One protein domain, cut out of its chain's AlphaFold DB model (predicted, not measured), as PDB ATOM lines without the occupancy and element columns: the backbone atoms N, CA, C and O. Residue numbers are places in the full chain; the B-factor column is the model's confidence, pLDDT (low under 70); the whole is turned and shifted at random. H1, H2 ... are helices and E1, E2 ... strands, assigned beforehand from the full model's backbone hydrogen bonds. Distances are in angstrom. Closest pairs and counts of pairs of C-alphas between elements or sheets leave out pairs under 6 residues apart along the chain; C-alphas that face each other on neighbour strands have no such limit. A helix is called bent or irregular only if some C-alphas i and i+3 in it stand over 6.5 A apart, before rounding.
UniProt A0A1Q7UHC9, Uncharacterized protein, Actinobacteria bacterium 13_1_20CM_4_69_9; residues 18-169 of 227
ATOM      1  N   TYR A  18     -39.576  11.656  50.152       59.06
ATOM      2  CA  TYR A  18     -38.903  11.977  48.884       59.06
ATOM      3  C   TYR A  18     -39.400  11.119  47.706       59.06
ATOM      4  O   TYR A  18     -38.651  10.821  46.775       59.06
ATOM      5  N   ALA A  19     -40.655  10.669  47.747       58.91
ATOM      6  CA  ALA A  19     -41.259   9.922  46.649       58.91
ATOM      7  C   ALA A  19     -41.558  10.848  45.452       58.91
ATOM      8  O   ALA A  19     -42.598  11.503  45.420       58.91
ATOM      9  N   GLY A  20     -40.636  10.895  44.486       68.38
ATOM     10  CA  GLY A  20     -40.867  11.477  43.159       68.38
ATOM     11  C   GLY A  20     -41.718  10.584  42.248       68.38
ATOM     12  O   GLY A  20     -42.145   9.494  42.639       68.38
ATOM     13  N   ASP A  21     -41.925  11.020  41.004       83.69
ATOM     14  CA  ASP A  21     -42.679  10.287  39.980       83.69
ATOM     15  C   ASP A  21     -42.078   8.911  39.667       83.69
ATOM     16  O   ASP A  21     -42.810   7.956  39.373       83.69
ATOM     17  N   ASN A  22     -40.746   8.796  39.700       94.81
ATOM     18  CA  ASN A  22     -40.018   7.527  39.699       94.81
ATOM     19  C   ASN A  22     -39.189   7.436  40.981       94.81
ATOM     20  O   ASN A  22     -38.238   8.193  41.154       94.81
ATOM     21  N   ALA A  23     -39.539   6.513  41.879       94.75
ATOM     22  CA  ALA A  23     -38.924   6.431  43.201       94.75
ATOM     23  C   ALA A  23     -38.491   5.006  43.577       94.75
ATOM     24  O   ALA A  23     -39.310   4.086  43.650       94.75
ATOM     25  N   ALA A  24     -37.207   4.834  43.900       96.88
ATOM     26  CA  ALA A  24     -36.671   3.653  44.568       96.88
ATOM     27  C   ALA A  24     -36.405   3.984  46.042       96.88
ATOM     28  O   ALA A  24     -35.487   4.734  46.353       96.88
ATOM     29  N   ILE A  25     -37.196   3.420  46.958       96.44
ATOM     30  CA  ILE A  25     -37.068   3.674  48.401       96.44
ATOM     31  C   ILE A  25     -36.694   2.373  49.111       96.44
ATOM     32  O   ILE A  25     -37.505   1.443  49.191       96.44
ATOM     33  N   SER A  26     -35.463   2.314  49.620       96.75
ATOM     34  CA  SER A  26     -34.905   1.198  50.380       96.75
ATOM     35  C   SER A  26     -34.681   1.603  51.832       96.75
ATOM     36  O   SER A  26     -33.946   2.540  52.127       96.75
ATOM     37  N   VAL A  27     -35.329   0.891  52.749       97.19
ATOM     38  CA  VAL A  27     -35.214   1.100  54.195       97.19
ATOM     39  C   VAL A  27     -34.835  -0.236  54.803       97.19
ATOM     40  O   VAL A  27     -35.561  -1.217  54.621       97.19
ATOM     41  N   ASN A  28     -33.711  -0.279  55.512       97.12
ATOM     42  CA  ASN A  28     -33.276  -1.453  56.247       97.12
ATOM     43  C   ASN A  28     -32.993  -1.110  57.711       97.12
ATOM     44  O   ASN A  28     -32.192  -0.233  58.018       97.12
ATOM     45  N   THR A  29     -33.662  -1.827  58.606       96.81
ATOM     46  CA  THR A  29     -33.486  -1.733  60.060       96.81
ATOM     47  C   THR A  29     -33.315  -3.115  60.692       96.81
ATOM     48  O   THR A  29     -33.641  -3.330  61.860       96.81
ATOM     49  N   LYS A  30     -32.860  -4.097  59.900       97.62
ATOM     50  CA  LYS A  30     -32.682  -5.481  60.329       97.62
ATOM     51  C   LYS A  30     -31.243  -5.951  60.124       97.62
ATOM     52  O   LYS A  30     -30.764  -6.071  58.995       97.62
ATOM     53  N   ASP A  31     -30.620  -6.308  61.239       96.81
ATOM     54  CA  ASP A  31     -29.251  -6.810  61.314       96.81
ATOM     55  C   ASP A  31     -28.974  -7.984  60.361       96.81
ATOM     56  O   ASP A  31     -29.815  -8.879  60.197       96.81
ATOM     57  N   GLY A  32     -27.789  -7.987  59.743       96.19
ATOM     58  CA  GLY A  32     -27.318  -9.074  58.879       96.19
ATOM     59  C   GLY A  32     -28.116  -9.266  57.582       96.19
ATOM     60  O   GLY A  32     -28.155 -10.373  57.044       96.19
ATOM     61  N   THR A  33     -28.821  -8.236  57.098       96.25
ATOM     62  CA  THR A  33     -29.652  -8.319  55.882       96.25
ATOM     63  C   THR A  33     -29.360  -7.220  54.866       96.25
ATOM     64  O   THR A  33     -28.899  -6.140  55.225       96.25
ATOM     65  N   THR A  34     -29.716  -7.469  53.602       96.19
ATOM     66  CA  THR A  34     -29.677  -6.475  52.520       96.19
ATOM     67  C   THR A  34     -31.081  -6.228  51.976       96.19
ATOM     68  O   THR A  34     -31.780  -7.172  51.600       96.19
ATOM     69  N   VAL A  35     -31.490  -4.961  51.876       97.06
ATOM     70  CA  VAL A  35     -32.707  -4.543  51.165       97.06
ATOM     71  C   VAL A  35     -32.293  -3.823  49.885       97.06
ATOM     72  O   VAL A  35     -31.602  -2.811  49.930       97.06
ATOM     73  N   PHE A  36     -32.724  -4.345  48.738       97.38
ATOM     74  CA  PHE A  36     -32.368  -3.824  47.416       97.38
ATOM     75  C   PHE A  36     -33.631  -3.417  46.654       97.38
ATOM     76  O   PHE A  36     -34.588  -4.197  46.555       97.38
ATOM     77  N   LYS A  37     -33.649  -2.195  46.119       97.56
ATOM     78  CA  LYS A  37     -34.803  -1.590  45.446       97.56
ATOM     79  C   LYS A  37     -34.375  -0.908  44.156       97.56
ATOM     80  O   LYS A  37     -33.364  -0.220  44.118       97.56
ATOM     81  N   VAL A  38     -35.183  -1.095  43.118       97.50
ATOM     82  CA  VAL A  38     -34.967  -0.536  41.783       97.50
ATOM     83  C   VAL A  38     -36.257   0.112  41.305       97.50
ATOM     84  O   VAL A  38     -37.328  -0.470  41.480       97.50
ATOM     85  N   ALA A  39     -36.136   1.269  40.666       97.50
ATOM     86  CA  ALA A  39     -37.183   1.905  39.883       97.50
ATOM     87  C   ALA A  39     -36.652   2.185  38.467       97.50
ATOM     88  O   ALA A  39     -35.518   2.633  38.301       97.50
ATOM     89  N   PHE A  40     -37.451   1.881  37.441       98.00
ATOM     90  CA  PHE A  40     -37.104   2.135  36.040       98.00
ATOM     91  C   PHE A  40     -38.335   2.647  35.285       98.00
ATOM     92  O   PHE A  40     -39.266   1.872  35.021       98.00
ATOM     93  N   ALA A  41     -38.317   3.922  34.901       97.81
ATOM     94  CA  ALA A  41     -39.408   4.596  34.204       97.81
ATOM     95  C   ALA A  41     -38.997   5.113  32.818       97.81
ATOM     96  O   ALA A  41     -37.848   5.467  32.565       97.81
ATOM     97  N   ILE A  42     -39.981   5.168  31.920       98.12
ATOM     98  CA  ILE A  42     -39.914   5.889  30.647       98.12
ATOM     99  C   ILE A  42     -41.207   6.698  30.558       98.12
ATOM    100  O   ILE A  42     -42.289   6.121  30.699       98.12
ATOM    101  N   ARG A  43     -41.106   8.008  30.336       97.12
ATOM    102  CA  ARG A  43     -42.241   8.924  30.191       97.12
ATOM    103  C   ARG A  43     -42.201   9.623  28.846       97.12
ATOM    104  O   ARG A  43     -41.134   9.943  28.337       97.12
ATOM    105  N   HIS A  44     -43.390   9.865  28.315       97.19
ATOM    106  CA  HIS A  44     -43.631  10.691  27.142       97.19
ATOM    107  C   HIS A  44     -44.441  11.898  27.617       97.19
ATOM    108  O   HIS A  44     -45.537  11.728  28.158       97.19
ATOM    109  N   VAL A  45     -43.881  13.097  27.477       96.31
ATOM    110  CA  VAL A  45     -44.383  14.326  28.096       96.31
ATOM    111  C   VAL A  45     -44.782  15.315  27.012       96.31
ATOM    112  O   VAL A  45     -43.974  15.704  26.170       96.31
ATOM    113  N   MET A  46     -46.051  15.720  27.030       94.88
ATOM    114  CA  MET A  46     -46.625  16.678  26.071       94.88
ATOM    115  C   MET A  46     -47.184  17.945  26.735       94.88
ATOM    116  O   MET A  46     -47.835  18.746  26.065       94.88
ATOM    117  N   GLY A  47     -46.988  18.097  28.048       92.50
ATOM    118  CA  GLY A  47     -47.426  19.269  28.805       92.50
ATOM    119  C   GLY A  47     -46.612  20.524  28.484       92.50
ATOM    120  O   GLY A  47     -45.571  20.460  27.835       92.50
ATOM    121  N   ASP A  48     -47.097  21.672  28.965       95.25
ATOM    122  CA  ASP A  48     -46.357  22.943  28.909       95.25
ATOM    123  C   ASP A  48     -45.286  23.065  30.018       95.25
ATOM    124  O   ASP A  48     -44.388  23.904  29.950       95.25
ATOM    125  N   VAL A  49     -45.379  22.198  31.028       96.31
ATOM    126  CA  VAL A  49     -44.451  22.071  32.154       96.31
ATOM    127  C   VAL A  49     -43.885  20.650  32.152       96.31
ATOM    128  O   VAL A  49     -44.629  19.697  31.910       96.31
ATOM    129  N   VAL A  50     -42.580  20.542  32.390       96.75
ATOM    130  CA  VAL A  50     -41.801  19.302  32.525       96.75
ATOM    131  C   VAL A  50     -41.048  19.391  33.854       96.75
ATOM    132  O   VAL A  50     -40.011  20.055  33.935       96.75
ATOM    133  N   ASP A  51     -41.612  18.815  34.911       96.56
ATOM    134  CA  ASP A  51     -41.128  18.868  36.298       96.56
ATOM    135  C   ASP A  51     -40.882  17.472  36.915       96.56
ATOM    136  O   ASP A  51     -40.760  17.331  38.134       96.56
ATOM    137  N   GLU A  52     -40.738  16.449  36.065       96.62
ATOM    138  CA  GLU A  52     -40.531  15.048  36.447       96.62
ATOM    139  C   GLU A  52     -39.423  14.858  37.493       96.62
ATOM    140  O   GLU A  52     -38.268  15.268  37.311       96.62
ATOM    141  N   THR A  53     -39.774  14.164  38.578       96.31
ATOM    142  CA  THR A  53     -38.872  13.894  39.698       96.31
ATOM    143  C   THR A  53     -38.440  12.424  39.757       96.31
ATOM    144  O   THR A  53     -39.236  11.536  40.076       96.31
ATOM    145  N   ASN A  54     -37.146  12.172  39.548       97.31
ATOM    146  CA  ASN A  54     -36.491  10.880  39.759       97.31
ATOM    147  C   ASN A  54     -35.805  10.837  41.135       97.31
ATOM    148  O   ASN A  54     -35.069  11.756  41.497       97.31
ATOM    149  N   GLY A  55     -36.019   9.766  41.903       96.06
ATOM    150  CA  GLY A  55     -35.540   9.654  43.281       96.06
ATOM    151  C   GLY A  55     -35.039   8.261  43.662       96.06
ATOM    152  O   GLY A  55     -35.773   7.279  43.572       96.06
ATOM    153  N   ALA A  56     -33.818   8.172  44.186       97.75
ATOM    154  CA  ALA A  56     -33.326   7.002  44.912       97.75
ATOM    155  C   ALA A  56     -33.026   7.381  46.365       97.75
ATOM    156  O   ALA A  56     -32.270   8.313  46.630       97.75
ATOM    157  N   VAL A  57     -33.610   6.651  47.317       97.00
ATOM    158  CA  VAL A  57     -33.367   6.876  48.745       97.00
ATOM    159  C   VAL A  57     -33.074   5.572  49.463       97.00
ATOM    160  O   VAL A  57     -33.905   4.662  49.489       97.00
ATOM    161  N   ALA A  58     -31.896   5.506  50.073       97.69
ATOM    162  CA  ALA A  58     -31.441   4.411  50.907       97.69
ATOM    163  C   ALA A  58     -31.260   4.881  52.352       97.69
ATOM    164  O   ALA A  58     -30.580   5.869  52.624       97.69
ATOM    165  N   TYR A  59     -31.856   4.146  53.282       97.50
ATOM    166  CA  TYR A  59     -31.737   4.374  54.715       97.50
ATOM    167  C   TYR A  59     -31.384   3.061  55.413       97.50
ATOM    168  O   TYR A  59     -32.101   2.068  55.253       97.50
ATOM    169  N   ALA A  60     -30.311   3.066  56.197       97.56
ATOM    170  CA  ALA A  60     -29.853   1.928  56.979       97.56
ATOM    171  C   ALA A  60     -29.682   2.318  58.459       97.56
ATOM    172  O   ALA A  60     -29.041   3.322  58.769       97.56
ATOM    173  N   SER A  61     -30.251   1.518  59.366       97.19
ATOM    174  CA  SER A  61     -30.077   1.649  60.819       97.19
ATOM    175  C   SER A  61     -30.175   0.273  61.492       97.19
ATOM    176  O   SER A  61     -31.242  -0.165  61.924       97.19
ATOM    177  N   CYS A  62     -29.065  -0.468  61.458       96.19
ATOM    178  CA  CYS A  62     -28.912  -1.834  61.974       96.19
ATOM    179  C   CYS A  62     -27.423  -2.227  62.022       96.19
ATOM    180  O   CYS A  62     -26.570  -1.471  61.565       96.19
ATOM    181  N   ASN A  63     -27.097  -3.406  62.553       96.75
ATOM    182  CA  ASN A  63     -25.737  -3.960  62.526       96.75
ATOM    183  C   ASN A  63     -25.509  -4.801  61.257       96.75
ATOM    184  O   ASN A  63     -26.355  -5.621  60.900       96.75
ATOM    185  N   ASP A  64     -24.365  -4.631  60.591       95.88
ATOM    186  CA  ASP A  64     -23.918  -5.455  59.454       95.88
ATOM    187  C   ASP A  64     -24.993  -5.625  58.356       95.88
ATOM    188  O   ASP A  64     -25.298  -6.731  57.902       95.88
ATOM    189  N   CYS A  65     -25.637  -4.522  57.975       96.25
ATOM    190  CA  CYS A  65     -26.792  -4.515  57.079       96.25
ATOM    191  C   CYS A  65     -26.631  -3.503  55.935       96.25
ATOM    192  O   CYS A  65     -25.947  -2.490  56.081       96.25
ATOM    193  N   ALA A  66     -27.300  -3.740  54.806       96.88
ATOM    194  CA  ALA A  66     -27.244  -2.848  53.647       96.88
ATOM    195  C   ALA A  66     -28.631  -2.403  53.157       96.88
ATOM    196  O   ALA A  66     -29.582  -3.192  53.117       96.88
ATOM    197  N   ALA A  67     -28.744  -1.147  52.734       97.69
ATOM    198  CA  ALA A  67     -29.884  -0.605  52.003       97.69
ATOM    199  C   ALA A  67     -29.397  -0.050  50.659       97.69
ATOM    200  O   ALA A  67     -28.589   0.871  50.623       97.69
ATOM    201  N   VAL A  68     -29.885  -0.605  49.550       98.06
ATOM    202  CA  VAL A  68     -29.534  -0.176  48.187       98.06
ATOM    203  C   VAL A  68     -30.787   0.284  47.448       98.06
ATOM    204  O   VAL A  68     -31.782  -0.448  47.401       98.06
ATOM    205  N   ALA A  69     -30.744   1.485  46.874       98.19
ATOM    206  CA  ALA A  69     -31.815   2.100  46.097       98.19
ATOM    207  C   ALA A  69     -31.275   2.641  44.768       98.19
ATOM    208  O   ALA A  69     -30.339   3.431  44.757       98.19
ATOM    209  N   ILE A  70     -31.860   2.227  43.643       98.50
ATOM    210  CA  ILE A  70     -31.393   2.602  42.300       98.50
ATOM    211  C   ILE A  70     -32.585   3.076  41.462       98.50
ATOM    212  O   ILE A  70     -33.558   2.337  41.309       98.50
ATOM    213  N   ALA A  71     -32.525   4.284  40.907       98.25
ATOM    214  CA  ALA A  71     -33.620   4.889  40.150       98.25
ATOM    215  C   ALA A  71     -33.153   5.390  38.776       98.25
ATOM    216  O   ALA A  71     -32.395   6.352  38.678       98.25
ATOM    217  N   PHE A  72     -33.638   4.751  37.712       98.62
ATOM    218  CA  PHE A  72     -33.430   5.176  36.326       98.62
ATOM    219  C   PHE A  72     -34.722   5.749  35.748       98.62
ATOM    220  O   PHE A  72     -35.770   5.101  35.807       98.62
ATOM    221  N   GLU A  73     -34.650   6.918  35.124       98.50
ATOM    222  CA  GLU A  73     -35.780   7.509  34.415       98.50
ATOM    223  C   GLU A  73     -35.367   8.111  33.069       98.50
ATOM    224  O   GLU A  73     -34.350   8.791  32.945       98.50
ATOM    225  N   ILE A  74     -36.192   7.865  32.053       98.69
ATOM    226  CA  ILE A  74     -36.114   8.501  30.739       98.69
ATOM    227  C   ILE A  74     -37.354   9.379  30.565       98.69
ATOM    228  O   ILE A  74     -38.475   8.882  30.644       98.69
ATOM    229  N   VAL A  75     -37.158  10.660  30.274       98.38
ATOM    230  CA  VAL A  75     -38.203  11.656  30.025       98.38
ATOM    231  C   VAL A  75     -38.073  12.146  28.583       98.38
ATOM    232  O   VAL A  75     -37.150  12.884  28.233       98.38
ATOM    233  N   LEU A  76     -38.990  11.703  27.727       98.38
ATOM    234  CA  LEU A  76     -39.095  12.116  26.331       98.38
ATOM    235  C   LEU A  76     -40.087  13.277  26.241       98.38
ATOM    236  O   LEU A  76     -41.292  13.091  26.400       98.38
ATOM    237  N   VAL A  77     -39.577  14.482  26.007       97.94
ATOM    238  CA  VAL A  77     -40.373  15.705  25.872       97.94
ATOM    239  C   VAL A  77     -40.777  15.862  24.407       97.94
ATOM    240  O   VAL A  77     -39.986  16.292  23.568       97.94
ATOM    241  N   GLU A  78     -42.022  15.488  24.113       95.56
ATOM    242  CA  GLU A  78     -42.606  15.424  22.765       95.56
ATOM    243  C   GLU A  78     -43.487  16.638  22.420       95.56
ATOM    244  O   GLU A  78     -43.912  16.804  21.271       95.56
ATOM    245  N   GLY A  79     -43.792  17.466  23.423       92.19
ATOM    246  CA  GLY A  79     -44.384  18.793  23.266       92.19
ATOM    247  C   GLY A  79     -43.335  19.902  23.101       92.19
ATOM    248  O   GLY A  79     -42.145  19.641  22.936       92.19
ATOM    249  N   SER A  80     -43.795  21.150  23.197       93.75
ATOM    250  CA  SER A  80     -42.950  22.353  23.202       93.75
ATOM    251  C   SER A  80     -43.193  23.145  24.496       93.75
ATOM    252  O   SER A  80     -43.911  24.143  24.451       93.75
ATOM    253  N   PRO A  81     -42.682  22.677  25.650       95.88
ATOM    254  CA  PRO A  81     -42.982  23.275  26.949       95.88
ATOM    255  C   PRO A  81     -42.369  24.665  27.124       95.88
ATOM    256  O   PRO A  81     -41.230  24.911  26.722       95.88
ATOM    257  N   SER A  82     -43.100  25.555  27.794       96.38
ATOM    258  CA  SER A  82     -42.581  26.835  28.280       96.38
ATOM    259  C   SER A  82     -41.632  26.678  29.474       96.38
ATOM    260  O   SER A  82     -40.749  27.516  29.666       96.38
ATOM    261  N   THR A  83     -41.799  25.612  30.269       97.12
ATOM    262  CA  THR A  83     -41.072  25.390  31.529       97.12
ATOM    263  C   THR A  83     -40.505  23.974  31.601       97.12
ATOM    264  O   THR A  83     -41.239  22.997  31.477       97.12
ATOM    265  N   VAL A  84     -39.196  23.858  31.846       96.44
ATOM    266  CA  VAL A  84     -38.494  22.577  32.027       96.44
ATOM    267  C   VAL A  84     -37.620  22.664  33.279       96.44
ATOM    268  O   VAL A  84     -36.583  23.325  33.274       96.44
ATOM    269  N   THR A  85     -38.064  22.020  34.357       97.25
ATOM    270  CA  THR A  85     -37.420  21.996  35.682       97.25
ATOM    271  C   THR A  85     -37.473  20.593  36.317       97.25
ATOM    272  O   THR A  85     -38.004  20.446  37.421       97.25
ATOM    273  N   PRO A  86     -36.956  19.548  35.641       96.69
ATOM    274  CA  PRO A  86     -36.898  18.191  36.183       96.69
ATOM    275  C   PRO A  86     -35.960  18.118  37.395       96.69
ATOM    276  O   PRO A  86     -35.023  18.910  37.526       96.69
ATOM    277  N   THR A  87     -36.199  17.148  38.277       96.56
ATOM    278  CA  THR A  87     -35.448  16.973  39.528       96.56
ATOM    279  C   THR A  87     -34.916  15.545  39.644       96.56
ATOM    280  O   THR A  87     -35.679  14.588  39.589       96.56
ATOM    281  N   ASN A  88     -33.609  15.387  39.866       96.38
ATOM    282  CA  ASN A  88     -32.966  14.086  40.068       96.38
ATOM    283  C   ASN A  88     -32.266  14.055  41.434       96.38
ATOM    284  O   ASN A  88     -31.408  14.898  41.699       96.38
ATOM    285  N   VAL A  89     -32.639  13.115  42.307       96.06
ATOM    286  CA  VAL A  89     -32.202  13.076  43.713       96.06
ATOM    287  C   VAL A  89     -31.731  11.680  44.117       96.06
ATOM    288  O   VAL A  89     -32.456  10.699  43.969       96.06
ATOM    289  N   ALA A  90     -30.542  11.610  44.713       97.12
ATOM    290  CA  ALA A  90     -30.015  10.430  45.391       97.12
ATOM    291  C   ALA A  90     -29.698  10.777  46.856       97.12
ATOM    292  O   ALA A  90     -29.010  11.763  47.122       97.12
ATOM    293  N   ILE A  91     -30.215   9.998  47.811       96.81
ATOM    294  CA  ILE A  91     -30.006  10.203  49.254       96.81
ATOM    295  C   ILE A  91     -29.640   8.869  49.909       96.81
ATOM    296  O   ILE A  91     -30.453   7.947  49.932       96.81
ATOM    297  N   ALA A  92     -28.444   8.781  50.488       97.31
ATOM    298  CA  ALA A  92     -27.997   7.652  51.301       97.31
ATOM    299  C   ALA A  92     -27.796   8.106  52.756       97.31
ATOM    300  O   ALA A  92     -27.148   9.124  53.002       97.31
ATOM    301  N   ILE A  93     -28.380   7.380  53.713       97.31
ATOM    302  CA  ILE A  93     -28.322   7.692  55.148       97.31
ATOM    303  C   ILE A  93     -27.967   6.431  55.937       97.31
ATOM    304  O   ILE A  93     -28.698   5.440  55.904       97.31
ATOM    305  N   ASN A  94     -26.885   6.520  56.705       96.44
ATOM    306  CA  ASN A  94     -26.483   5.555  57.720       96.44
ATOM    307  C   ASN A  94     -26.769   6.212  59.079       96.44
ATOM    308  O   ASN A  94     -26.162   7.233  59.402       96.44
ATOM    309  N   GLU A  95     -27.715   5.683  59.854       95.69
ATOM    310  CA  GLU A  95     -28.138   6.277  61.128       95.69
ATOM    311  C   GLU A  95     -27.976   5.279  62.281       95.69
ATOM    312  O   GLU A  95     -28.416   4.134  62.194       95.69
ATOM    313  N   ASN A  96     -27.354   5.718  63.380       94.50
ATOM    314  CA  ASN A  96     -27.142   4.917  64.593       94.50
ATOM    315  C   ASN A  96     -26.476   3.538  64.360       94.50
ATOM    316  O   ASN A  96     -26.777   2.580  65.070       94.50
ATOM    317  N   CYS A  97     -25.554   3.444  63.397       95.94
ATOM    318  CA  CYS A  97     -24.785   2.238  63.088       95.94
ATOM    319  C   CYS A  97     -23.309   2.578  62.819       95.94
ATOM    320  O   CYS A  97     -23.013   3.671  62.336       95.94
ATOM    321  N   ASP A  98     -22.410   1.616  63.049       93.00
ATOM    322  CA  ASP A  98     -20.996   1.710  62.643       93.00
ATOM    323  C   ASP A  98     -20.676   0.854  61.400       93.00
ATOM    324  O   ASP A  98     -19.731   1.144  60.671       93.00
ATOM    325  N   THR A  99     -21.457  -0.208  61.146       95.19
ATOM    326  CA  THR A  99     -21.187  -1.202  60.084       95.19
ATOM    327  C   THR A  99     -22.302  -1.348  59.047       95.19
ATOM    328  O   THR A  99     -22.207  -2.200  58.163       95.19
ATOM    329  N   CYS A 100     -23.360  -0.531  59.114       97.12
ATOM    330  CA  CYS A 100     -24.372  -0.525  58.062       97.12
ATOM    331  C   CYS A 100     -23.954   0.309  56.850       97.12
ATOM    332  O   CYS A 100     -23.154   1.236  56.961       97.12
ATOM    333  N   VAL A 101     -24.527  -0.016  55.690       96.56
ATOM    334  CA  VAL A 101     -24.235   0.613  54.397       96.56
ATOM    335  C   VAL A 101     -25.532   1.102  53.751       96.56
ATOM    336  O   VAL A 101     -26.488   0.340  53.613       96.56
ATOM    337  N   ALA A 102     -25.560   2.353  53.293       97.50
ATOM    338  CA  ALA A 102     -26.607   2.882  52.426       97.50
ATOM    339  C   ALA A 102     -26.001   3.281  51.070       97.50
ATOM    340  O   ALA A 102     -24.981   3.963  51.028       97.50
ATOM    341  N   VAL A 103     -26.626   2.860  49.968       97.38
ATOM    342  CA  VAL A 103     -26.236   3.208  48.590       97.38
ATOM    343  C   VAL A 103     -27.470   3.693  47.844       97.38
ATOM    344  O   VAL A 103     -28.466   2.972  47.765       97.38
ATOM    345  N   ALA A 104     -27.410   4.901  47.291       98.00
ATOM    346  CA  ALA A 104     -28.489   5.497  46.519       98.00
ATOM    347  C   ALA A 104     -27.939   6.052  45.204       98.00
ATOM    348  O   ALA A 104     -27.070   6.913  45.238       98.00
ATOM    349  N   GLU A 105     -28.466   5.582  44.075       98.00
ATOM    350  CA  GLU A 105     -28.024   5.985  42.735       98.00
ATOM    351  C   GLU A 105     -29.214   6.402  41.870       98.00
ATOM    352  O   GLU A 105     -30.197   5.666  41.754       98.00
ATOM    353  N   ALA A 106     -29.142   7.588  41.261       97.69
ATOM    354  CA  ALA A 106     -30.248   8.188  40.518       97.69
ATOM    355  C   ALA A 106     -29.781   8.738  39.162       97.69
ATOM    356  O   ALA A 106     -29.036   9.715  39.097       97.69
ATOM    357  N   TYR A 107     -30.267   8.142  38.074       98.50
ATOM    358  CA  TYR A 107     -29.951   8.518  36.696       98.50
ATOM    359  C   TYR A 107     -31.223   9.007  35.992       98.50
ATOM    360  O   TYR A 107     -32.183   8.248  35.849       98.50
ATOM    361  N   GLN A 108     -31.226  10.252  35.513       98.06
ATOM    362  CA  GLN A 108     -32.351  10.830  34.771       98.06
ATOM    363  C   GLN A 108     -31.878  11.358  33.410       98.06
ATOM    364  O   GLN A 108     -30.934  12.142  33.327       98.06
ATOM    365  N   PHE A 109     -32.550  10.934  32.341       98.50
ATOM    366  CA  PHE A 109     -32.321  11.393  30.972       98.50
ATOM    367  C   PHE A 109     -33.511  12.239  30.532       98.50
ATOM    368  O   PHE A 109     -34.624  11.726  30.488       98.50
ATOM    369  N   VAL A 110     -33.297  13.505  30.172       97.94
ATOM    370  CA  VAL A 110     -34.370  14.404  29.712       97.94
ATOM    371  C   VAL A 110     -34.044  14.881  28.303       97.94
ATOM    372  O   VAL A 110     -33.022  15.530  28.085       97.94
ATOM    373  N   LEU A 111     -34.891  14.524  27.337       97.62
ATOM    374  CA  LEU A 111     -34.633  14.728  25.913       97.62
ATOM    375  C   LEU A 111     -35.814  15.427  25.235       97.62
ATOM    376  O   LEU A 111     -36.909  14.876  25.171       97.62
ATOM    377  N   GLY A 112     -35.570  16.612  24.674       96.38
ATOM    378  CA  GLY A 112     -36.489  17.253  23.731       96.38
ATOM    379  C   GLY A 112     -36.445  16.548  22.380       96.38
ATOM    380  O   GLY A 112     -35.400  16.518  21.735       96.38
ATOM    381  N   THR A 113     -37.568  15.979  21.944       95.00
ATOM    382  CA  THR A 113     -37.634  15.109  20.755       95.00
ATOM    383  C   THR A 113     -38.183  15.815  19.512       95.00
ATOM    384  O   THR A 113     -38.106  15.276  18.409       95.00
ATOM    385  N   GLY A 114     -38.747  17.018  19.669       91.25
ATOM    386  CA  GLY A 114     -39.324  17.815  18.575       91.25
ATOM    387  C   GLY A 114     -40.645  17.269  18.012       91.25
ATOM    388  O   GLY A 114     -41.111  17.737  16.972       91.25
ATOM    389  N   GLY A 115     -41.243  16.278  18.673       92.56
ATOM    390  CA  GLY A 115     -42.499  15.642  18.285       92.56
ATOM    391  C   GLY A 115     -42.623  14.223  18.838       92.56
ATOM    392  O   GLY A 115     -41.741  13.736  19.544       92.56
ATOM    393  N   LEU A 116     -43.721  13.544  18.496       95.38
ATOM    394  CA  LEU A 116     -43.969  12.167  18.933       95.38
ATOM    395  C   LEU A 116     -42.894  11.204  18.414       95.38
ATOM    396  O   LEU A 116     -42.640  11.140  17.206       95.38
ATOM    397  N   VAL A 117     -42.338  10.397  19.310       97.19
ATOM    398  CA  VAL A 117     -41.314   9.388  19.031       97.19
ATOM    399  C   VAL A 117     -41.683   8.035  19.637       97.19
ATOM    400  O   VAL A 117     -42.589   7.891  20.453       97.19
ATOM    401  N   HIS A 118     -40.971   7.000  19.212       97.75
ATOM    402  CA  HIS A 118     -40.968   5.695  19.853       97.75
ATOM    403  C   HIS A 118     -39.587   5.066  19.698       97.75
ATOM    404  O   HIS A 118     -38.844   5.409  18.779       97.75
ATOM    405  N   PHE A 119     -39.242   4.132  20.579       98.38
ATOM    406  CA  PHE A 119     -38.079   3.285  20.347       98.38
ATOM    407  C   PHE A 119     -38.370   2.306  19.210       98.38
ATOM    408  O   PHE A 119     -39.486   1.784  19.103       98.38
ATOM    409  N   ASP A 120     -37.367   2.020  18.384       98.44
ATOM    410  CA  ASP A 120     -37.444   0.941  17.404       98.44
ATOM    411  C   ASP A 120     -37.420  -0.448  18.084       98.44
ATOM    412  O   ASP A 120     -37.449  -0.586  19.312       98.44
ATOM    413  N   LYS A 121     -37.410  -1.521  17.288       98.38
ATOM    414  CA  LYS A 121     -37.419  -2.895  17.807       98.38
ATOM    415  C   LYS A 121     -36.181  -3.226  18.653       98.38
ATOM    416  O   LYS A 121     -36.310  -3.948  19.645       98.38
ATOM    417  N   ASP A 122     -35.013  -2.732  18.263       98.38
ATOM    418  CA  ASP A 122     -33.739  -3.076  18.884       98.38
ATOM    419  C   ASP A 122     -33.511  -2.216  20.135       98.38
ATOM    420  O   ASP A 122     -33.194  -2.767  21.190       98.38
ATOM    421  N   GLY A 123     -33.859  -0.925  20.100       98.50
ATOM    422  CA  GLY A 123     -33.932  -0.069  21.289       98.50
ATOM    423  C   GLY A 123     -34.891  -0.611  22.353       98.50
ATOM    424  O   GLY A 123     -34.516  -0.750  23.518       98.50
ATOM    425  N   ASN A 124     -36.103  -1.029  21.960       98.69
ATOM    426  CA  ASN A 124     -37.038  -1.695  22.878       98.69
ATOM    427  C   ASN A 124     -36.453  -2.982  23.477       98.69
ATOM    428  O   ASN A 124     -36.673  -3.264  24.657       98.69
ATOM    429  N   LYS A 125     -35.706  -3.770  22.691       98.69
ATOM    430  CA  LYS A 125     -35.027  -4.971  23.192       98.69
ATOM    431  C   LYS A 125     -33.949  -4.611  24.217       98.69
ATOM    432  O   LYS A 125     -33.946  -5.210  25.291       98.69
ATOM    433  N   VAL A 126     -33.080  -3.643  23.925       98.56
ATOM    434  CA  VAL A 126     -32.005  -3.219  24.837       98.56
ATOM    435  C   VAL A 126     -32.585  -2.686  26.152       98.56
ATOM    436  O   VAL A 126     -32.164  -3.130  27.217       98.56
ATOM    437  N   LEU A 127     -33.623  -1.844  26.108       98.62
ATOM    438  CA  LEU A 127     -34.317  -1.339  27.306       98.62
ATOM    439  C   LEU A 127     -35.031  -2.450  28.100       98.62
ATOM    440  O   LEU A 127     -35.084  -2.416  29.331       98.62
ATOM    441  N   ALA A 128     -35.587  -3.454  27.415       98.50
ATOM    442  CA  ALA A 128     -36.189  -4.614  28.068       98.50
ATOM    443  C   ALA A 128     -35.145  -5.521  28.737       98.50
ATOM    444  O   ALA A 128     -35.456  -6.134  29.758       98.50
ATOM    445  N   ASP A 129     -33.935  -5.613  28.184       98.50
ATOM    446  CA  ASP A 129     -32.830  -6.366  28.775       98.50
ATOM    447  C   ASP A 129     -32.206  -5.601  29.958       98.50
ATOM    448  O   ASP A 129     -32.106  -6.181  31.037       98.50
ATOM    449  N   ILE A 130     -31.983  -4.284  29.838       98.56
ATOM    450  CA  ILE A 130     -31.570  -3.386  30.941       98.56
ATOM    451  C   ILE A 130     -32.503  -3.501  32.155       98.56
ATOM    452  O   ILE A 130     -32.056  -3.639  33.293       98.56
ATOM    453  N   ARG A 131     -33.828  -3.509  31.942       97.88
ATOM    454  CA  ARG A 131     -34.789  -3.659  33.050       97.88
ATOM    455  C   ARG A 131     -34.654  -5.013  33.771       97.88
ATOM    456  O   ARG A 131     -34.933  -5.091  34.967       97.88
ATOM    457  N   LYS A 132     -34.255  -6.087  33.078       97.88
ATOM    458  CA  LYS A 132     -34.000  -7.400  33.709       97.88
ATOM    459  C   LYS A 132     -32.690  -7.381  34.488       97.88
ATOM    460  O   LYS A 132     -32.660  -7.892  35.600       97.88
ATOM    461  N   GLU A 133     -31.666  -6.781  33.898       97.81
ATOM    462  CA  GLU A 133     -30.302  -6.652  34.407       97.81
ATOM    463  C   GLU A 133     -30.274  -5.890  35.736       97.81
ATOM    464  O   GLU A 133     -29.880  -6.457  36.755       97.81
ATOM    465  N   LEU A 134     -30.874  -4.693  35.784       97.50
ATOM    466  CA  LEU A 134     -31.083  -3.930  37.023       97.50
ATOM    467  C   LEU A 134     -31.820  -4.754  38.099       97.50
ATOM    468  O   LEU A 134     -31.500  -4.685  39.284       97.50
ATOM    469  N   HIS A 135     -32.798  -5.577  37.704       95.00
ATOM    470  CA  HIS A 135     -33.516  -6.473  38.619       95.00
ATOM    471  C   HIS A 135     -32.720  -7.717  39.057       95.00
ATOM    472  O   HIS A 135     -33.100  -8.331  40.066       95.00
ATOM    473  N   SER A 136     -31.665  -8.118  38.337       96.62
ATOM    474  CA  SER A 136     -30.760  -9.203  38.740       96.62
ATOM    475  C   SER A 136     -29.643  -8.744  39.669       96.62
ATOM    476  O   SER A 136     -29.300  -9.541  40.535       96.62
ATOM    477  N   LEU A 137     -29.179  -7.484  39.599       95.94
ATOM    478  CA  LEU A 137     -28.081  -6.951  40.435       95.94
ATOM    479  C   LEU A 137     -28.214  -7.288  41.930       95.94
ATOM    480  O   LEU A 137     -27.236  -7.632  42.577       95.94
ATOM    481  N   LYS A 138     -29.439  -7.311  42.470       94.38
ATOM    482  CA  LYS A 138     -29.739  -7.716  43.861       94.38
ATOM    483  C   LYS A 138     -29.349  -9.154  44.254       94.38
ATOM    484  O   LYS A 138     -29.601  -9.551  45.390       94.38
ATOM    485  N   LYS A 139     -28.917  -9.973  43.295       94.38
ATOM    486  CA  LYS A 139     -28.483 -11.368  43.468       94.38
ATOM    487  C   LYS A 139     -26.980 -11.540  43.252       94.38
ATOM    488  O   LYS A 139     -26.473 -12.616  43.550       94.38
ATOM    489  N   GLU A 140     -26.327 -10.533  42.684       92.88
ATOM    490  CA  GLU A 140     -24.901 -10.544  42.399       92.88
ATOM    491  C   GLU A 140     -24.132 -10.120  43.658       92.88
ATOM    492  O   GLU A 140     -24.598  -9.277  44.427       92.88
ATOM    493  N   ASP A 141     -22.957 -10.707  43.871       91.94
ATOM    494  CA  ASP A 141     -22.069 -10.386  44.994       91.94
ATOM    495  C   ASP A 141     -21.052  -9.323  44.545       91.94
ATOM    496  O   ASP A 141     -19.897  -9.623  44.241       91.94
ATOM    497  N   LEU A 142     -21.540  -8.090  44.372       93.75
ATOM    498  CA  LEU A 142     -20.762  -6.951  43.874       93.75
ATOM    499  C   LEU A 142     -20.270  -6.069  45.024       93.75
ATOM    500  O   LEU A 142     -21.026  -5.746  45.943       93.75
ATOM    501  N   THR A 143     -19.032  -5.580  44.922       95.38
ATOM    502  CA  THR A 143     -18.602  -4.413  45.705       95.38
ATOM    503  C   THR A 143     -19.361  -3.157  45.261       95.38
ATOM    504  O   THR A 143     -19.946  -3.124  44.177       95.38
ATOM    505  N   ILE A 144     -19.330  -2.094  46.072       93.00
ATOM    506  CA  ILE A 144     -19.964  -0.812  45.720       93.00
ATOM    507  C   ILE A 144     -19.383  -0.268  44.402       93.00
ATOM    508  O   ILE A 144     -20.147   0.064  43.502       93.00
ATOM    509  N   ASP A 145     -18.056  -0.289  44.238       94.88
ATOM    510  CA  ASP A 145     -17.380   0.151  43.008       94.88
ATOM    511  C   ASP A 145     -17.802  -0.672  41.774       94.88
ATOM    512  O   ASP A 145     -17.969  -0.130  40.682       94.88
ATOM    513  N   GLN A 146     -17.988  -1.988  41.935       97.56
ATOM    514  CA  GLN A 146     -18.452  -2.870  40.859       97.56
ATOM    515  C   GLN A 146     -19.919  -2.616  40.510       97.56
ATOM    516  O   GLN A 146     -20.267  -2.593  39.331       97.56
ATOM    517  N   LEU A 147     -20.770  -2.402  41.518       97.00
ATOM    518  CA  LEU A 147     -22.158  -2.005  41.318       97.00
ATOM    519  C   LEU A 147     -22.220  -0.675  40.557       97.00
ATOM    520  O   LEU A 147     -22.910  -0.601  39.549       97.00
ATOM    521  N   GLN A 148     -21.467   0.341  40.982       96.69
ATOM    522  CA  GLN A 148     -21.441   1.645  40.321       96.69
ATOM    523  C   GLN A 148     -20.957   1.544  38.866       96.69
ATOM    524  O   GLN A 148     -21.624   2.052  37.969       96.69
ATOM    525  N   ALA A 149     -19.875   0.803  38.602       98.06
ATOM    526  CA  ALA A 149     -19.385   0.577  37.240       98.06
ATOM    527  C   ALA A 149     -20.420  -0.125  36.334       98.06
ATOM    528  O   ALA A 149     -20.524   0.189  35.144       98.06
ATOM    529  N   GLU A 150     -21.209  -1.052  36.884       98.31
ATOM    530  CA  GLU A 150     -22.290  -1.725  36.157       98.31
ATOM    531  C   GLU A 150     -23.477  -0.781  35.890       98.31
ATOM    532  O   GLU A 150     -24.045  -0.781  34.797       98.31
ATOM    533  N   LEU A 151     -23.820   0.095  36.840       98.56
ATOM    534  CA  LEU A 151     -24.850   1.120  36.645       98.56
ATOM    535  C   LEU A 151     -24.431   2.183  35.618       98.56
ATOM    536  O   LEU A 151     -25.251   2.569  34.784       98.56
ATOM    537  N   ASP A 152     -23.158   2.579  35.591       98.31
ATOM    538  CA  ASP A 152     -22.606   3.488  34.579       98.31
ATOM    539  C   ASP A 152     -22.573   2.843  33.181       98.31
ATOM    540  O   ASP A 152     -22.911   3.486  32.182       98.31
ATOM    541  N   SER A 153     -22.254   1.545  33.096       98.50
ATOM    542  CA  SER A 153     -22.375   0.735  31.870       98.50
ATOM    543  C   SER A 153     -23.821   0.705  31.350       98.50
ATOM    544  O   SER A 153     -24.078   0.925  30.158       98.50
ATOM    545  N   ILE A 154     -24.793   0.513  32.247       98.75
ATOM    546  CA  ILE A 154     -26.224   0.572  31.928       98.75
ATOM    547  C   ILE A 154     -26.631   1.982  31.473       98.75
ATOM    548  O   ILE A 154     -27.317   2.113  30.456       98.75
ATOM    549  N   ALA A 155     -26.179   3.038  32.152       98.75
ATOM    550  CA  ALA A 155     -26.452   4.425  31.777       98.75
ATOM    551  C   ALA A 155     -25.906   4.763  30.377       98.75
ATOM    552  O   ALA A 155     -26.618   5.353  29.562       98.75
ATOM    553  N   ALA A 156     -24.688   4.318  30.052       98.75
ATOM    554  CA  ALA A 156     -24.101   4.475  28.722       98.75
ATOM    555  C   ALA A 156     -24.917   3.752  27.632       98.75
ATOM    556  O   ALA A 156     -25.146   4.307  26.557       98.75
ATOM    557  N   ARG A 157     -25.430   2.547  27.918       98.69
ATOM    558  CA  ARG A 157     -26.317   1.802  27.004       98.69
ATOM    559  C   ARG A 157     -27.686   2.462  26.826       98.69
ATOM    560  O   ARG A 157     -28.255   2.380  25.741       98.69
ATOM    561  N   ILE A 158     -28.218   3.141  27.845       98.75
ATOM    562  CA  ILE A 158     -29.432   3.962  27.701       98.75
ATOM    563  C   ILE A 158     -29.159   5.167  26.794       98.75
ATOM    564  O   ILE A 158     -29.956   5.440  25.898       98.75
ATOM    565  N   ALA A 159     -28.029   5.855  26.982       98.62
ATOM    566  CA  ALA A 159     -27.636   6.982  26.137       98.62
ATOM    567  C   ALA A 159     -27.476   6.574  24.660       98.62
ATOM    568  O   ALA A 159     -27.951   7.286  23.777       98.62
ATOM    569  N   ASP A 160     -26.887   5.403  24.390       98.62
ATOM    570  CA  ASP A 160     -26.794   4.826  23.043       98.62
ATOM    571  C   ASP A 160     -28.179   4.565  22.420       98.62
ATOM    572  O   ASP A 160     -28.448   4.994  21.298       98.62
ATOM    573  N   VAL A 161     -29.110   3.965  23.173       98.69
ATOM    574  CA  VAL A 161     -30.498   3.761  22.717       98.69
ATOM    575  C   VAL A 161     -31.210   5.084  22.418       98.69
ATOM    576  O   VAL A 161     -31.924   5.181  21.420       98.69
ATOM    577  N   LEU A 162     -31.011   6.113  23.245       98.50
ATOM    578  CA  LEU A 162     -31.592   7.442  23.025       98.50
ATOM    579  C   LEU A 162     -31.015   8.141  21.787       98.50
ATOM    580  O   LEU A 162     -31.748   8.851  21.102       98.50
ATOM    581  N   ALA A 163     -29.732   7.928  21.487       98.00
ATOM    582  CA  ALA A 163     -29.063   8.508  20.326       98.00
ATOM    583  C   ALA A 163     -29.395   7.785  19.009       98.00
ATOM    584  O   ALA A 163     -29.567   8.440  17.982       98.00
ATOM    585  N   ASN A 164     -29.474   6.449  19.032       98.12
ATOM    586  CA  ASN A 164     -29.451   5.621  17.820       98.12
ATOM    587  C   ASN A 164     -30.764   4.879  17.516       98.12
ATOM    588  O   ASN A 164     -30.976   4.485  16.370       98.12
ATOM    589  N   HIS A 165     -31.653   4.705  18.501       98.12
ATOM    590  CA  HIS A 165     -32.846   3.851  18.386       98.12
ATOM    591  C   HIS A 165     -34.179   4.573  18.649       98.12
ATOM    592  O   HIS A 165     -35.221   3.927  18.794       98.12
ATOM    593  N   LEU A 166     -34.172   5.908  18.709       97.44
ATOM    594  CA  LEU A 166     -35.365   6.736  18.887       97.44
ATOM    595  C   LEU A 166     -35.853   7.274  17.532       97.44
ATOM    596  O   LEU A 166     -35.136   8.003  16.849       97.44
ATOM    597  N   VAL A 167     -37.079   6.922  17.130       97.00
ATOM    598  CA  VAL A 167     -37.616   7.209  15.789       97.00
ATOM    599  C   VAL A 167     -38.954   7.977  15.826       97.00
ATOM    600  O   VAL A 167     -39.826   7.660  16.642       97.00
ATOM    601  N   PRO A 168     -39.176   8.972  14.939       96.00
ATOM    602  CA  PRO A 168     -40.433   9.723  14.887       96.00
ATOM    603  C   PRO A 168     -41.653   8.856  14.554       96.00
ATOM    604  O   PRO A 168     -41.578   7.938  13.735       96.00
ATOM    605  N   VAL A 169     -42.811   9.190  15.127       92.62
ATOM    606  CA  VAL A 169     -44.102   8.570  14.785       92.62
ATOM    607  C   VAL A 169     -44.662   9.203  13.498       92.62
ATOM    608  O   VAL A 169     -44.973  10.398  13.488       92.62
TER     609      VAL A 169
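Overview. This is residues 18 to 169 of the 227 residues of an uncharacterized protein of Actinobacteria bacterium 13_1_20CM_4_69_9 (UniProt A0A1Q7UHC9). The first part of this domain is wound in three flattened, stacked turns, a short solenoid whose two sides are parallel sheets partly face to face: the shorter E1 E3 E5 and the longer E2 E4 E6. A helical hairpin, H1 and H2, covers the other face of the longer sheet, and the small strand pair E7 and E8 sits at one end, where H1 begins and H2 ends. The printed part has 152 residues with two named helices and eight named strands, in the order E1 E2 E3 E4 E5 E6 E7 H1 H2 E8, and its class is mixed, helices and strands. The sheets run E1 E3 E5 and E2 E4 E6, both parallel, while E7 and E8 are antiparallel. The whole is compact, with a radius of gyration of the C-alphas of 16.9 A, yet elongated, spanning 52 by 31 by 18 A.

Arrangement. E1, residues 22 to 28, and E5, residues 87 to 94, are the edge strands of the first sheet, and E3, residues 53 to 60, is its inner strand. E1 and E3 are parallel at 4 degrees, with N 24 and O 55 within hydrogen-bond range at 2.9 A. E3 and E5 are parallel at 1 degree, with N 54 and O 87 at 2.8 A. The second sheet, twisted, has edge strands E2, residues 34 to 45, and E6, residues 101 to 112, and inner strand E4, residues 66 to 77. N 37 and O 68 of E2 and E4 are 2.9 A apart, and N 71 and O 105 of E4 and E6 are 2.8 A apart, both within hydrogen-bond range. These two sheets form a sandwich, two sheets face to face: the facing parts are 7.3 A centre to centre and their best planes 3 degrees apart. The printed part changes from one sheet to the other at each link from E1 to E6. Between the sheets, the closest C-alphas of E3 and E4, those of Ala 56 and Ala 71, are 5.2 A apart. H1, residues 121 to 139, and H2, residues 144 to 164, are on the same face of the sheet E2 E4 E6, two layers, helices on one face of a sheet. H1 lies over E2 at a height over the sheet of 10.7 A, along the strands; its closest C-alphas to E2 are those of Lys 138 and Phe 36, 5.9 A. H2 lies over E4 and E6 at a height over the sheet of 10.3 A, also along the strands. H1 and H2 touch as a hairpin, opposite ways at a shallow tilt of 10 degrees, with the C-alphas of Gly 123 and Val 161 closest at 5.3 A. E7, residues 117 to 119, and E8, residues 166 to 168, are antiparallel, with N 118 and O 167 within hydrogen-bond range at 2.9 A. Each O i to N i+4 pair of H2 is within hydrogen-bond range, and 11 of 15 in H1, which is irregular, but only just: C-alphas 135 and 138 are 6.6 A apart.

Along the chain. E1 begins at C-alpha 22, (-40.018, 7.527, 39.699), and is 20.0 A long; E3 and E5 measure 22.9 A and 23.3 A. E2, E4 and E6 measure 35.3 A, 35.9 A and 37.0 A. E7 is 7.0 A long. H1 is 28.5 A long, from C-alpha 121 at (-37.419, -2.895, 17.807), and H2 is 30.2 A long. E8, 7.1 A long, ends at C-alpha 168, (-40.433, 9.723, 14.887).

Size, cuts and confidence. The two C-alphas farthest apart, those of Asp 98 and Val 169, are 53.6 A apart. The printed part has no cut, and no link between named elements is long. Residues 49 to 50 pair with residues 83 to 84, parallel, outside the named strands. The mean pLDDT of the printed part is 96.1, and residues 18 to 20 are under 70.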